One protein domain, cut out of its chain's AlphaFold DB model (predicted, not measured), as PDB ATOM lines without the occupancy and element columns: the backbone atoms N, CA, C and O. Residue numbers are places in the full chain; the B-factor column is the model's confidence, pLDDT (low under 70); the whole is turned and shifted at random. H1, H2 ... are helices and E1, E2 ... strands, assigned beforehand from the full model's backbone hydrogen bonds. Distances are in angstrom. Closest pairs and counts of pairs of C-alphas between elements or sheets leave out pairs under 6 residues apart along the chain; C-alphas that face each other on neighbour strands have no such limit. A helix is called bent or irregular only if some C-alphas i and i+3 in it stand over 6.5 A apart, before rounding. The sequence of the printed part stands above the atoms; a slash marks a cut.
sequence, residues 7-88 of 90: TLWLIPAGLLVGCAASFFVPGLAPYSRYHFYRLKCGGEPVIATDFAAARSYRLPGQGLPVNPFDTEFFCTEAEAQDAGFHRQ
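What this domain is: This is residues 7 to 88 of the 90 residues of an uncharacterized protein of Actinoplanes derwentensis (UniProt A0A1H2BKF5). A small antiparallel sheet, E2 - E1 - E3, forms a compact head with the short helix H2 and arm H1b of a long bent helix packed on it, while residues 7 to 25 stick out as a long stalk, mostly arm H1a. The printed part has 82 residues, two named helices and three named strands in the order H1, E1, E2, E3, H2, and its class is mixed, helices and strands. It is loose, with a radius of gyration of the C-alphas of 16.8 A, and spans 55 by 28 by 22 A.

Where its parts are: Find C-alpha 46 at (77.009, 0.550, -39.026), where E1, residues 46 to 49, begins. E2 is residues 56 to 58 and E3 residues 72 to 74. H1, residues 10 to 40, was assigned as one helix by its hydrogen bonds but is bent: C-alphas 27 and 30 are 7.0 A apart. H1a, residues 10 to 27, starts at (75.254, -34.308, -11.833), measures 26.7 A and is irregular, with C-alphas 23 and 26 at 6.7 A; H1b, residues 30 to 40, measures 14.9 A. H2, residues 77 to 82, ends at (75.263, 10.698, -31.323).

How they stand to each other: Look at N 46 and O 74, 2.8 A, between E1 and E3, and at N 58 and O 47, 2.8 A, in the hairpin E1 and E2. H2 is on the sheet over E1, at a height of 8.7 A; the closest C-alphas of the two are Val 46 and Glu 77, 6.6 A. H1b is on the sheet too, its Tyr 37 and Phe 73 of E3 having the closest C-alphas, 6.6 A. H1a makes a steep tilt of 56 degrees with H1b and is apart from the strands and H2. Each O i to N i+4 pair is within hydrogen-bond range in H1b and H2, and 11 of 14 in H1a.

The domain as a whole: The C-alphas of Thr 7 and Ala 78, the farthest apart, are 55.8 A apart. The printed part has no cut; E2 to E3 is a long link. Confidence is under 70 at residues 7 to 11, 20 to 28 and 63 to 64.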
ATOM      1  N   THR A   7      73.731 -39.241  -8.517       54.97
ATOM      2  CA  THR A   7      72.967 -37.996  -8.706       54.97
ATOM      3  C   THR A   7      73.686 -36.789  -8.097       54.97
ATOM      4  O   THR A   7      73.504 -35.664  -8.549       54.97
ATOM      5  N   LEU A   8      74.563 -37.025  -7.113       59.19
ATOM      6  CA  LEU A   8      75.322 -35.984  -6.414       59.19
ATOM      7  C   LEU A   8      76.391 -35.318  -7.304       59.19
ATOM      8  O   LEU A   8      76.727 -34.160  -7.091       59.19
ATOM      9  N   TRP A   9      76.894 -36.026  -8.323       57.72
ATOM     10  CA  TRP A   9      77.883 -35.507  -9.282       57.72
ATOM     11  C   TRP A   9      77.257 -34.786 -10.481       57.72
ATOM     12  O   TRP A   9      77.947 -34.038 -11.170       57.72
ATOM     13  N   LEU A  10      75.952 -34.958 -10.718       62.41
ATOM     14  CA  LEU A  10      75.254 -34.308 -11.833       62.41
ATOM     15  C   LEU A  10      75.089 -32.800 -11.615       62.41
ATOM     16  O   LEU A  10      75.078 -32.048 -12.582       62.41
ATOM     17  N   ILE A  11      75.009 -32.351 -10.360       66.38
ATOM     18  CA  ILE A  11      74.879 -30.930 -10.013       66.38
ATOM     19  C   ILE A  11      76.174 -30.156 -10.323       66.38
ATOM     20  O   ILE A  11      76.102 -29.198 -11.091       66.38
ATOM     21  N   PRO A  12      77.367 -30.553  -9.825       70.38
ATOM     22  CA  PRO A  12      78.607 -29.863 -10.177       70.38
ATOM     23  C   PRO A  12      78.973 -30.036 -11.655       70.38
ATOM     24  O   PRO A  12      79.478 -29.093 -12.255       70.38
ATOM     25  N   ALA A  13      78.678 -31.189 -12.271       70.75
ATOM     26  CA  ALA A  13      78.903 -31.392 -13.703       70.75
ATOM     27  C   ALA A  13      77.991 -30.501 -14.566       70.75
ATOM     28  O   ALA A  13      78.464 -29.867 -15.506       70.75
ATOM     29  N   GLY A  14      76.704 -30.392 -14.222       72.50
ATOM     30  CA  GLY A  14      75.766 -29.494 -14.898       72.50
ATOM     31  C   GLY A  14      76.139 -28.020 -14.721       72.50
ATOM     32  O   GLY A  14      76.078 -27.256 -15.682       72.50
ATOM     33  N   LEU A  15      76.605 -27.635 -13.528       74.75
ATOM     34  CA  LEU A  15      77.096 -26.284 -13.253       74.75
ATOM     35  C   LEU A  15      78.366 -25.965 -14.058       74.75
ATOM     36  O   LEU A  15      78.464 -24.890 -14.640       74.75
ATOM     37  N   LEU A  16      79.313 -26.905 -14.145       74.12
ATOM     38  CA  LEU A  16      80.524 -26.770 -14.962       74.12
ATOM     39  C   LEU A  16      80.198 -26.600 -16.446       74.12
ATOM     40  O   LEU A  16      80.774 -25.730 -17.093       74.12
ATOM     41  N   VAL A  17      79.252 -27.379 -16.977       73.06
ATOM     42  CA  VAL A  17      78.795 -27.247 -18.368       73.06
ATOM     43  C   VAL A  17      78.088 -25.908 -18.592       73.06
ATOM     44  O   VAL A  17      78.356 -25.244 -19.590       73.06
ATOM     45  N   GLY A  18      77.241 -25.466 -17.658       71.62
ATOM     46  CA  GLY A  18      76.585 -24.156 -17.727       71.62
ATOM     47  C   GLY A  18      77.572 -22.983 -17.674       71.62
ATOM     48  O   GLY A  18      77.457 -22.039 -18.459       71.62
ATOM     49  N   CYS A  19      78.588 -23.061 -16.810       70.12
ATOM     50  CA  CYS A  19      79.672 -22.080 -16.745       70.12
ATOM     51  C   CYS A  19      80.505 -22.082 -18.029       70.12
ATOM     52  O   CYS A  19      80.750 -21.020 -18.593       70.12
ATOM     53  N   ALA A  20      80.893 -23.260 -18.528       67.56
ATOM     54  CA  ALA A  20      81.640 -23.377 -19.775       67.56
ATOM     55  C   ALA A  20      80.847 -22.788 -20.950       67.56
ATOM     56  O   ALA A  20      81.384 -21.979 -21.698       67.56
ATOM     57  N   ALA A  21      79.554 -23.100 -21.066       63.94
ATOM     58  CA  ALA A  21      78.685 -22.512 -22.083       63.94
ATOM     59  C   ALA A  21      78.602 -20.981 -21.952       63.94
ATOM     60  O   ALA A  21      78.696 -20.281 -22.957       63.94
ATOM     61  N   SER A  22      78.515 -20.451 -20.726       61.84
ATOM     62  CA  SER A  22      78.474 -19.002 -20.468       61.84
ATOM     63  C   SER A  22      79.739 -18.267 -20.921       61.84
ATOM     64  O   SER A  22      79.652 -17.098 -21.282       61.84
ATOM     65  N   PHE A  23      80.895 -18.936 -20.974       61.66
ATOM     66  CA  PHE A  23      82.122 -18.370 -21.550       61.66
ATOM     67  C   PHE A  23      82.091 -18.281 -23.084       61.66
ATOM     68  O   PHE A  23      82.782 -17.439 -23.653       61.66
ATOM     69  N   PHE A  24      81.284 -19.104 -23.763       62.41
ATOM     70  CA  PHE A  24      81.155 -19.088 -25.228       62.41
ATOM     71  C   PHE A  24      80.056 -18.145 -25.738       62.41
ATOM     72  O   PHE A  24      80.145 -17.651 -26.862       62.41
ATOM     73  N   VAL A  25      79.040 -17.842 -24.920       62.66
ATOM     74  CA  VAL A  25      77.933 -16.932 -25.278       62.66
ATOM     75  C   VAL A  25      78.393 -15.529 -25.735       62.66
ATOM     76  O   VAL A  25      77.849 -15.049 -26.734       62.66
ATOM     77  N   PRO A  26      79.396 -14.873 -25.111       60.00
ATOM     78  CA  PRO A  26      79.863 -13.554 -25.541       60.00
ATOM     79  C   PRO A  26      80.366 -13.538 -26.988       60.00
ATOM     80  O   PRO A  26      80.181 -12.545 -27.682       60.00
ATOM     81  N   GLY A  27      80.939 -14.647 -27.472       61.91
ATOM     82  CA  GLY A  27      81.484 -14.736 -28.828       61.91
ATOM     83  C   GLY A  27      80.425 -14.779 -29.933       61.91
ATOM     84  O   GLY A  27      80.701 -14.369 -31.055       61.91
ATOM     85  N   LEU A  28      79.207 -15.242 -29.628       67.25
ATOM     86  CA  LEU A  28      78.101 -15.364 -30.592       67.25
ATOM     87  C   LEU A  28      77.088 -14.211 -30.504       67.25
ATOM     88  O   LEU A  28      76.333 -13.959 -31.450       67.25
ATOM     89  N   ALA A  29      77.074 -13.493 -29.381       77.44
ATOM     90  CA  ALA A  29      76.197 -12.352 -29.154       77.44
ATOM     91  C   ALA A  29      76.269 -11.273 -30.259       77.44
ATOM     92  O   ALA A  29      75.205 -10.856 -30.726       77.44
ATOM     93  N   PRO A  30      77.446 -10.843 -30.754       82.69
ATOM     94  CA  PRO A  30      77.487  -9.793 -31.771       82.69
ATOM     95  C   PRO A  30      76.998 -10.261 -33.140       82.69
ATOM     96  O   PRO A  30      76.309  -9.512 -33.826       82.69
ATOM     97  N   TYR A  31      77.232 -11.524 -33.508       83.00
ATOM     98  CA  TYR A  31      76.720 -12.094 -34.758       83.00
ATOM     99  C   TYR A  31      75.189 -12.113 -34.796       83.00
ATOM    100  O   TYR A  31      74.575 -11.688 -35.775       83.00
ATOM    101  N   SER A  32      74.553 -12.568 -33.712       84.69
ATOM    102  CA  SER A  32      73.086 -12.580 -33.621       84.69
ATOM    103  C   SER A  32      72.487 -11.167 -33.652       84.69
ATOM    104  O   SER A  32      71.511 -10.927 -34.368       84.69
ATOM    105  N   ARG A  33      73.106 -10.209 -32.949       87.00
ATOM    106  CA  ARG A  33      72.703  -8.795 -32.975       87.00
ATOM    107  C   ARG A  33      72.858  -8.183 -34.363       87.00
ATOM    108  O   ARG A  33      71.937  -7.512 -34.816       87.00
ATOM    109  N   TYR A  34      73.949  -8.462 -35.069       86.69
ATOM    110  CA  TYR A  34      74.149  -7.973 -36.432       86.69
ATOM    111  C   TYR A  34      73.034  -8.417 -37.377       86.69
ATOM    112  O   TYR A  34      72.482  -7.592 -38.098       86.69
ATOM    113  N   HIS A  35      72.644  -9.696 -37.345       85.94
ATOM    114  CA  HIS A  35      71.532 -10.180 -38.168       85.94
ATOM    115  C   HIS A  35      70.214  -9.480 -37.831       85.94
ATOM    116  O   HIS A  35      69.469  -9.102 -38.736       85.94
ATOM    117  N   PHE A  36      69.948  -9.266 -36.543       88.06
ATOM    118  CA  PHE A  36      68.769  -8.531 -36.102       88.06
ATOM    119  C   PHE A  36      68.772  -7.085 -36.618       88.06
ATOM    120  O   PHE A  36      67.777  -6.624 -37.177       88.06
ATOM    121  N   TYR A  37      69.899  -6.381 -36.498       90.12
ATOM    122  CA  TYR A  37      70.033  -5.010 -36.990       90.12
ATOM    123  C   TYR A  37      70.003  -4.929 -38.512       90.12
ATOM    124  O   TYR A  37      69.410  -4.004 -39.052       90.12
ATOM    125  N   ARG A  38      70.524  -5.932 -39.218       89.94
ATOM    126  CA  ARG A  38      70.434  -5.999 -40.677       89.94
ATOM    127  C   ARG A  38      68.983  -6.046 -41.163       89.94
ATOM    128  O   ARG A  38      68.629  -5.375 -42.129       89.94
ATOM    129  N   LEU A  39      68.134  -6.804 -40.467       89.25
ATOM    130  CA  LEU A  39      66.692  -6.841 -40.731       89.25
ATOM    131  C   LEU A  39      66.011  -5.526 -40.334       89.25
ATOM    132  O   LEU A  39      65.215  -4.996 -41.103       89.25
ATOM    133  N   LYS A  40      66.344  -4.982 -39.157       91.19
ATOM    134  CA  LYS A  40      65.761  -3.739 -38.629       91.19
ATOM    135  C   LYS A  40      66.065  -2.523 -39.512       91.19
ATOM    136  O   LYS A  40      65.179  -1.708 -39.741       91.19
ATOM    137  N   CYS A  41      67.298  -2.405 -39.993       88.94
ATOM    138  CA  CYS A  41      67.764  -1.277 -40.797       88.94
ATOM    139  C   CYS A  41      67.484  -1.457 -42.300       88.94
ATOM    140  O   CYS A  41      67.740  -0.544 -43.079       88.94
ATOM    141  N   GLY A  42      66.989  -2.628 -42.727       89.06
ATOM    142  CA  GLY A  42      66.745  -2.937 -44.140       89.06
ATOM    143  C   GLY A  42      68.019  -3.027 -44.990       89.06
ATOM    144  O   GLY A  42      67.956  -2.898 -46.210       89.06
ATOM    145  N   GLY A  43      69.180  -3.226 -44.365       88.38
ATOM    146  CA  GLY A  43      70.480  -3.105 -45.011       88.38
ATOM    147  C   GLY A  43      71.623  -3.425 -44.060       88.38
ATOM    148  O   GLY A  43      71.411  -3.837 -42.923       88.38
ATOM    149  N   GLU A  44      72.851  -3.283 -44.539       90.00
ATOM    150  CA  GLU A  44      74.041  -3.546 -43.738       90.00
ATOM    151  C   GLU A  44      74.225  -2.440 -42.679       90.00
ATOM    152  O   GLU A  44      74.312  -1.267 -43.048       90.00
ATOM    153  N   PRO A  45      74.211  -2.775 -41.373       90.31
ATOM    154  CA  PRO A  45      74.274  -1.774 -40.314       90.31
ATOM    155  C   PRO A  45      75.685  -1.194 -40.166       90.31
ATOM    156  O   PRO A  45      76.680  -1.815 -40.546       90.31
ATOM    157  N   VAL A  46      75.765  -0.024 -39.541       90.12
ATOM    158  CA  VAL A  46      77.009   0.550 -39.026       90.12
ATOM    159  C   VAL A  46      77.456  -0.277 -37.825       90.12
ATOM    160  O   VAL A  46      76.683  -0.496 -36.890       90.12
ATOM    161  N   ILE A  47      78.697  -0.756 -37.861       91.06
ATOM    162  CA  ILE A  47      79.252  -1.651 -36.842       91.06
ATOM    163  C   ILE A  47      80.129  -0.826 -35.910       91.06
ATOM    164  O   ILE A  47      81.090  -0.209 -36.371       91.06
ATOM    165  N   ALA A  48      79.814  -0.828 -34.619       90.12
ATOM    166  CA  ALA A  48      80.541  -0.095 -33.597       90.12
ATOM    167  C   ALA A  48      81.203  -1.044 -32.590       90.12
ATOM    168  O   ALA A  48      80.658  -2.078 -32.194       90.12
ATOM    169  N   THR A  49      82.404  -0.668 -32.171       88.12
ATOM    170  CA  THR A  49      83.171  -1.350 -31.133       88.12
ATOM    171  C   THR A  49      83.639  -0.326 -30.113       88.12
ATOM    172  O   THR A  49      83.952   0.815 -30.453       88.12
ATOM    173  N   ASP A  50      83.664  -0.733 -28.853       87.25
ATOM    174  CA  ASP A  50      84.263  -0.022 -27.724       87.25
ATOM    175  C   ASP A  50      85.479  -0.786 -27.166       87.25
ATOM    176  O   ASP A  50      85.975  -0.496 -26.069       87.25
ATOM    177  N   PHE A  51      85.983  -1.764 -27.926       81.75
ATOM    178  CA  PHE A  51      87.105  -2.596 -27.524       81.75
ATOM    179  C   PHE A  51      88.354  -1.751 -27.256       81.75
ATOM    180  O   PHE A  51      88.694  -0.846 -28.014       81.75
ATOM    181  N   ALA A  52      89.048  -2.044 -26.154       75.44
ATOM    182  CA  ALA A  52      90.213  -1.285 -25.691       75.44
ATOM    183  C   ALA A  52      89.961   0.233 -25.530       75.44
ATOM    184  O   ALA A  52      90.870   1.036 -25.732       75.44
ATOM    185  N   ALA A  53      88.731   0.626 -25.170       73.12
ATOM    186  CA  ALA A  53      88.283   2.021 -25.082       73.12
ATOM    187  C   ALA A  53      88.343   2.796 -26.413       73.12
ATOM    188  O   ALA A  53      88.123   4.010 -26.440       73.12
ATOM    189  N   ALA A  54      88.578   2.106 -27.529       77.69
ATOM    190  CA  ALA A  54      88.457   2.675 -28.856       77.69
ATOM    191  C   ALA A  54      86.977   2.670 -29.241       77.69
ATOM    192  O   ALA A  54      86.493   1.709 -29.824       77.69
ATOM    193  N   ARG A  55      86.249   3.740 -28.898       86.88
ATOM    194  CA  ARG A  55      84.866   3.956 -29.352       86.88
ATOM    195  C   ARG A  55      84.868   4.327 -30.824       86.88
ATOM    196  O   ARG A  55      84.875   5.507 -31.178       86.88
ATOM    197  N   SER A  56      84.904   3.311 -31.676       89.62
ATOM    198  CA  SER A  56      84.979   3.489 -33.120       89.62
ATOM    199  C   SER A  56      83.864   2.770 -33.868       89.62
ATOM    200  O   SER A  56      83.345   1.762 -33.394       89.62
ATOM    201  N   TYR A  57      83.490   3.288 -35.036       89.94
ATOM    202  CA  TYR A  57      82.517   2.657 -35.921       89.94
ATOM    203  C   TYR A  57      83.020   2.537 -37.359       89.94
ATOM    204  O   TYR A  57      83.847   3.323 -37.833       89.94
ATOM    205  N   ARG A  58      82.465   1.556 -38.069       88.69
ATOM    206  CA  ARG A  58      82.719   1.262 -39.481       88.69
ATOM    207  C   ARG A  58      81.417   1.344 -40.267       88.69
ATOM    208  O   ARG A  58      80.389   0.813 -39.846       88.69
ATOM    209  N   LEU A  59      81.476   2.014 -41.414       87.94
ATOM    210  CA  LEU A  59      80.346   2.122 -42.334       87.94
ATOM    211  C   LEU A  59      80.151   0.817 -43.122       87.94
ATOM    212  O   LEU A  59      81.125   0.089 -43.353       87.94
ATOM    213  N   PRO A  60      78.919   0.538 -43.583       84.94
ATOM    214  CA  PRO A  60      78.660  -0.597 -44.458       84.94
ATOM    215  C   PRO A  60      79.568  -0.557 -45.696       84.94
ATOM    216  O   PRO A  60      79.768   0.494 -46.308       84.94
ATOM    217  N   GLY A  61      80.166  -1.702 -46.031       79.50
ATOM    218  CA  GLY A  61      81.117  -1.839 -47.139       79.50
ATOM    219  C   GLY A  61      82.556  -1.374 -46.864       79.50
ATOM    220  O   GLY A  61      83.395  -1.521 -47.748       79.50
ATOM    221  N   GLN A  62      82.883  -0.848 -45.672       73.44
ATOM    222  CA  GLN A  62      84.234  -0.346 -45.347       73.44
ATOM    223  C   GLN A  62      85.143  -1.333 -44.593       73.44
ATOM    224  O   GLN A  62      86.166  -0.915 -44.056       73.44
ATOM    225  N   GLY A  63      84.845  -2.639 -44.547       65.25
ATOM    226  CA  GLY A  63      85.820  -3.588 -43.996       65.25
ATOM    227  C   GLY A  63      85.323  -4.982 -43.623       65.25
ATOM    228  O   GLY A  63      84.327  -5.475 -44.142       65.25
ATOM    229  N   LEU A  64      86.107  -5.611 -42.734       63.75
ATOM    230  CA  LEU A  64      85.965  -6.982 -42.234       63.75
ATOM    231  C   LEU A  64      84.566  -7.269 -41.659       63.75
ATOM    232  O   LEU A  64      83.974  -6.373 -41.048       63.75
ATOM    233  N   PRO A  65      84.086  -8.523 -41.775       73.25
ATOM    234  CA  PRO A  65      82.823  -8.954 -41.188       73.25
ATOM    235  C   PRO A  65      82.804  -8.744 -39.669       73.25
ATOM    236  O   PRO A  65      83.837  -8.503 -39.039       73.25
ATOM    237  N   VAL A  66      81.607  -8.867 -39.094       82.00
ATOM    238  CA  VAL A  66      81.392  -8.799 -37.645       82.00
ATOM    239  C   VAL A  66      82.389  -9.665 -36.892       82.00
ATOM    240  O   VAL A  66      82.638 -10.823 -37.243       82.00
ATOM    241  N   ASN A  67      82.935  -9.077 -35.843       82.12
ATOM    242  CA  ASN A  67      83.935  -9.641 -34.964       82.12
ATOM    243  C   ASN A  67      83.331  -9.815 -33.557       82.12
ATOM    244  O   ASN A  67      82.426  -9.067 -33.183       82.12
ATOM    245  N   PRO A  68      83.847 -10.730 -32.716       81.25
ATOM    246  CA  PRO A  68      83.384 -10.896 -31.338       81.25
ATOM    247  C   PRO A  68      83.545  -9.650 -30.453       81.25
ATOM    248  O   PRO A  68      82.968  -9.593 -29.374       81.25
ATOM    249  N   PHE A  69      84.351  -8.679 -30.889       82.81
ATOM    250  CA  PHE A  69      84.607  -7.424 -30.182       82.81
ATOM    251  C   PHE A  69      83.701  -6.270 -30.630       82.81
ATOM    252  O   PHE A  69      83.781  -5.185 -30.060       82.81
ATOM    253  N   ASP A  70      82.868  -6.472 -31.652       86.88
ATOM    254  CA  ASP A  70      81.849  -5.491 -32.010       86.88
ATOM    255  C   ASP A  70      80.743  -5.547 -30.954       86.88
ATOM    256  O   ASP A  70      80.243  -6.619 -30.616       86.88
ATOM    257  N   THR A  71      80.382  -4.406 -30.384       85.62
ATOM    258  CA  THR A  71      79.489  -4.353 -29.219       85.62
ATOM    259  C   THR A  71      78.145  -3.733 -29.549       85.62
ATOM    260  O   THR A  71      77.118  -4.169 -29.006       85.62
ATOM    261  N   GLU A  72      78.134  -2.797 -30.497       89.31
ATOM    262  CA  GLU A  72      76.963  -2.022 -30.879       89.31
ATOM    263  C   GLU A  72      76.771  -1.972 -32.400       89.31
ATOM    264  O   GLU A  72      77.703  -2.110 -33.192       89.31
ATOM    265  N   PHE A  73      75.514  -1.802 -32.807       91.19
ATOM    266  CA  PHE A  73      75.103  -1.749 -34.205       91.19
ATOM    267  C   PHE A  73      74.090  -0.624 -34.369       91.19
ATOM    268  O   PHE A  73      73.155  -0.515 -33.574       91.19
ATOM    269  N   PHE A  74      74.257   0.171 -35.418       92.38
ATOM    270  CA  PHE A  74      73.413   1.326 -35.715       92.38
ATOM    271  C   PHE A  74      72.904   1.257 -37.152       92.38
ATOM    272  O   PHE A  74      73.526   0.634 -38.013       92.38
ATOM    273  N   CYS A  75      71.763   1.882 -37.431       91.81
ATOM    274  CA  CYS A  75      71.237   1.942 -38.792       91.81
ATOM    275  C   CYS A  75      71.878   3.069 -39.601       91.81
ATOM    276  O   CYS A  75      71.970   2.966 -40.824       91.81
ATOM    277  N   THR A  76      72.326   4.136 -38.936       91.38
ATOM    278  CA  THR A  76      72.923   5.302 -39.597       91.38
ATOM    279  C   THR A  76      74.228   5.737 -38.939       91.38
ATOM    280  O   THR A  76      74.505   5.420 -37.785       91.38
ATOM    281  N   GLU A  77      75.038   6.489 -39.687       90.94
ATOM    282  CA  GLU A  77      76.260   7.109 -39.163       90.94
ATOM    283  C   GLU A  77      75.958   8.130 -38.059       90.94
ATOM    284  O   GLU A  77      76.678   8.192 -37.068       90.94
ATOM    285  N   ALA A  78      74.867   8.886 -38.211       91.25
ATOM    286  CA  ALA A  78      74.443   9.887 -37.240       91.25
ATOM    287  C   ALA A  78      74.135   9.256 -35.873       91.25
ATOM    288  O   ALA A  78      74.605   9.754 -34.859       91.25
ATOM    289  N   GLU A  79      73.439   8.113 -35.843       92.25
ATOM    290  CA  GLU A  79      73.160   7.385 -34.594       92.25
ATOM    291  C   GLU A  79      74.445   6.957 -33.866       92.25
ATOM    292  O   GLU A  79      74.529   7.056 -32.643       92.25
ATOM    293  N   ALA A  80      75.461   6.511 -34.613       90.62
ATOM    294  CA  ALA A  80      76.742   6.114 -34.035       90.62
ATOM    295  C   ALA A  80      77.519   7.322 -33.478       90.62
ATOM    296  O   ALA A  80      78.127   7.237 -32.409       90.62
ATOM    297  N   GLN A  81      77.480   8.458 -34.179       91.56
ATOM    298  CA  GLN A  81      78.106   9.702 -33.727       91.56
ATOM    299  C   GLN A  81      77.404  10.288 -32.498       91.56
ATOM    300  O   GLN A  81      78.082  10.700 -31.556       91.56
ATOM    301  N   ASP A  82      76.070  10.257 -32.465       94.62
ATOM    302  CA  ASP A  82      75.263  10.698 -31.323       94.62
ATOM    303  C   ASP A  82      75.529   9.837 -30.077       94.62
ATOM    304  O   ASP A  82      75.540  10.339 -28.953       94.62
ATOM    305  N   ALA A  83      75.823   8.546 -30.268       90.81
ATOM    306  CA  ALA A  83      76.269   7.643 -29.207       90.81
ATOM    307  C   ALA A  83      77.736   7.872 -28.769       90.81
ATOM    308  O   ALA A  83      78.219   7.239 -27.825       90.81
ATOM    309  N   GLY A  84      78.454   8.799 -29.414       90.69
ATOM    310  CA  GLY A  84      79.829   9.163 -29.078       90.69
ATOM    311  C   GLY A  84      80.887   8.219 -29.651       90.69
ATOM    312  O   GLY A  84      81.992   8.156 -29.109       90.69
ATOM    313  N   PHE A  85      80.568   7.475 -30.714       91.31
ATOM    314  CA  PHE A  85      81.560   6.724 -31.479       91.31
ATOM    315  C   PHE A  85      82.165   7.600 -32.578       91.31
ATOM    316  O   PHE A  85      81.517   8.477 -33.150       91.31
ATOM    317  N   HIS A  86      83.422   7.327 -32.914       90.31
ATOM    318  CA  HIS A  86      84.142   8.022 -33.977       90.31
ATOM    319  C   HIS A  86      84.392   7.100 -35.164       90.31
ATOM    320  O   HIS A  86      84.566   5.896 -35.011       90.31
ATOM    321  N   ARG A  87      84.440   7.649 -36.376       86.75
ATOM    322  CA  ARG A  87      84.725   6.826 -37.548       86.75
ATOM    323  C   ARG A  87      86.125   6.229 -37.434       86.75
ATOM    324  O   ARG A  87      87.091   6.958 -37.203       86.75
ATOM    325  N   GLN A  88      86.234   4.919 -37.619       80.81
ATOM    326  CA  GLN A  88      87.529   4.261 -37.701       80.81
ATOM    327  C   GLN A  88      88.246   4.751 -38.969       80.81
ATOM    328  O   GLN A  88      87.723   4.621 -40.077       80.81
TER     329      GLN A  88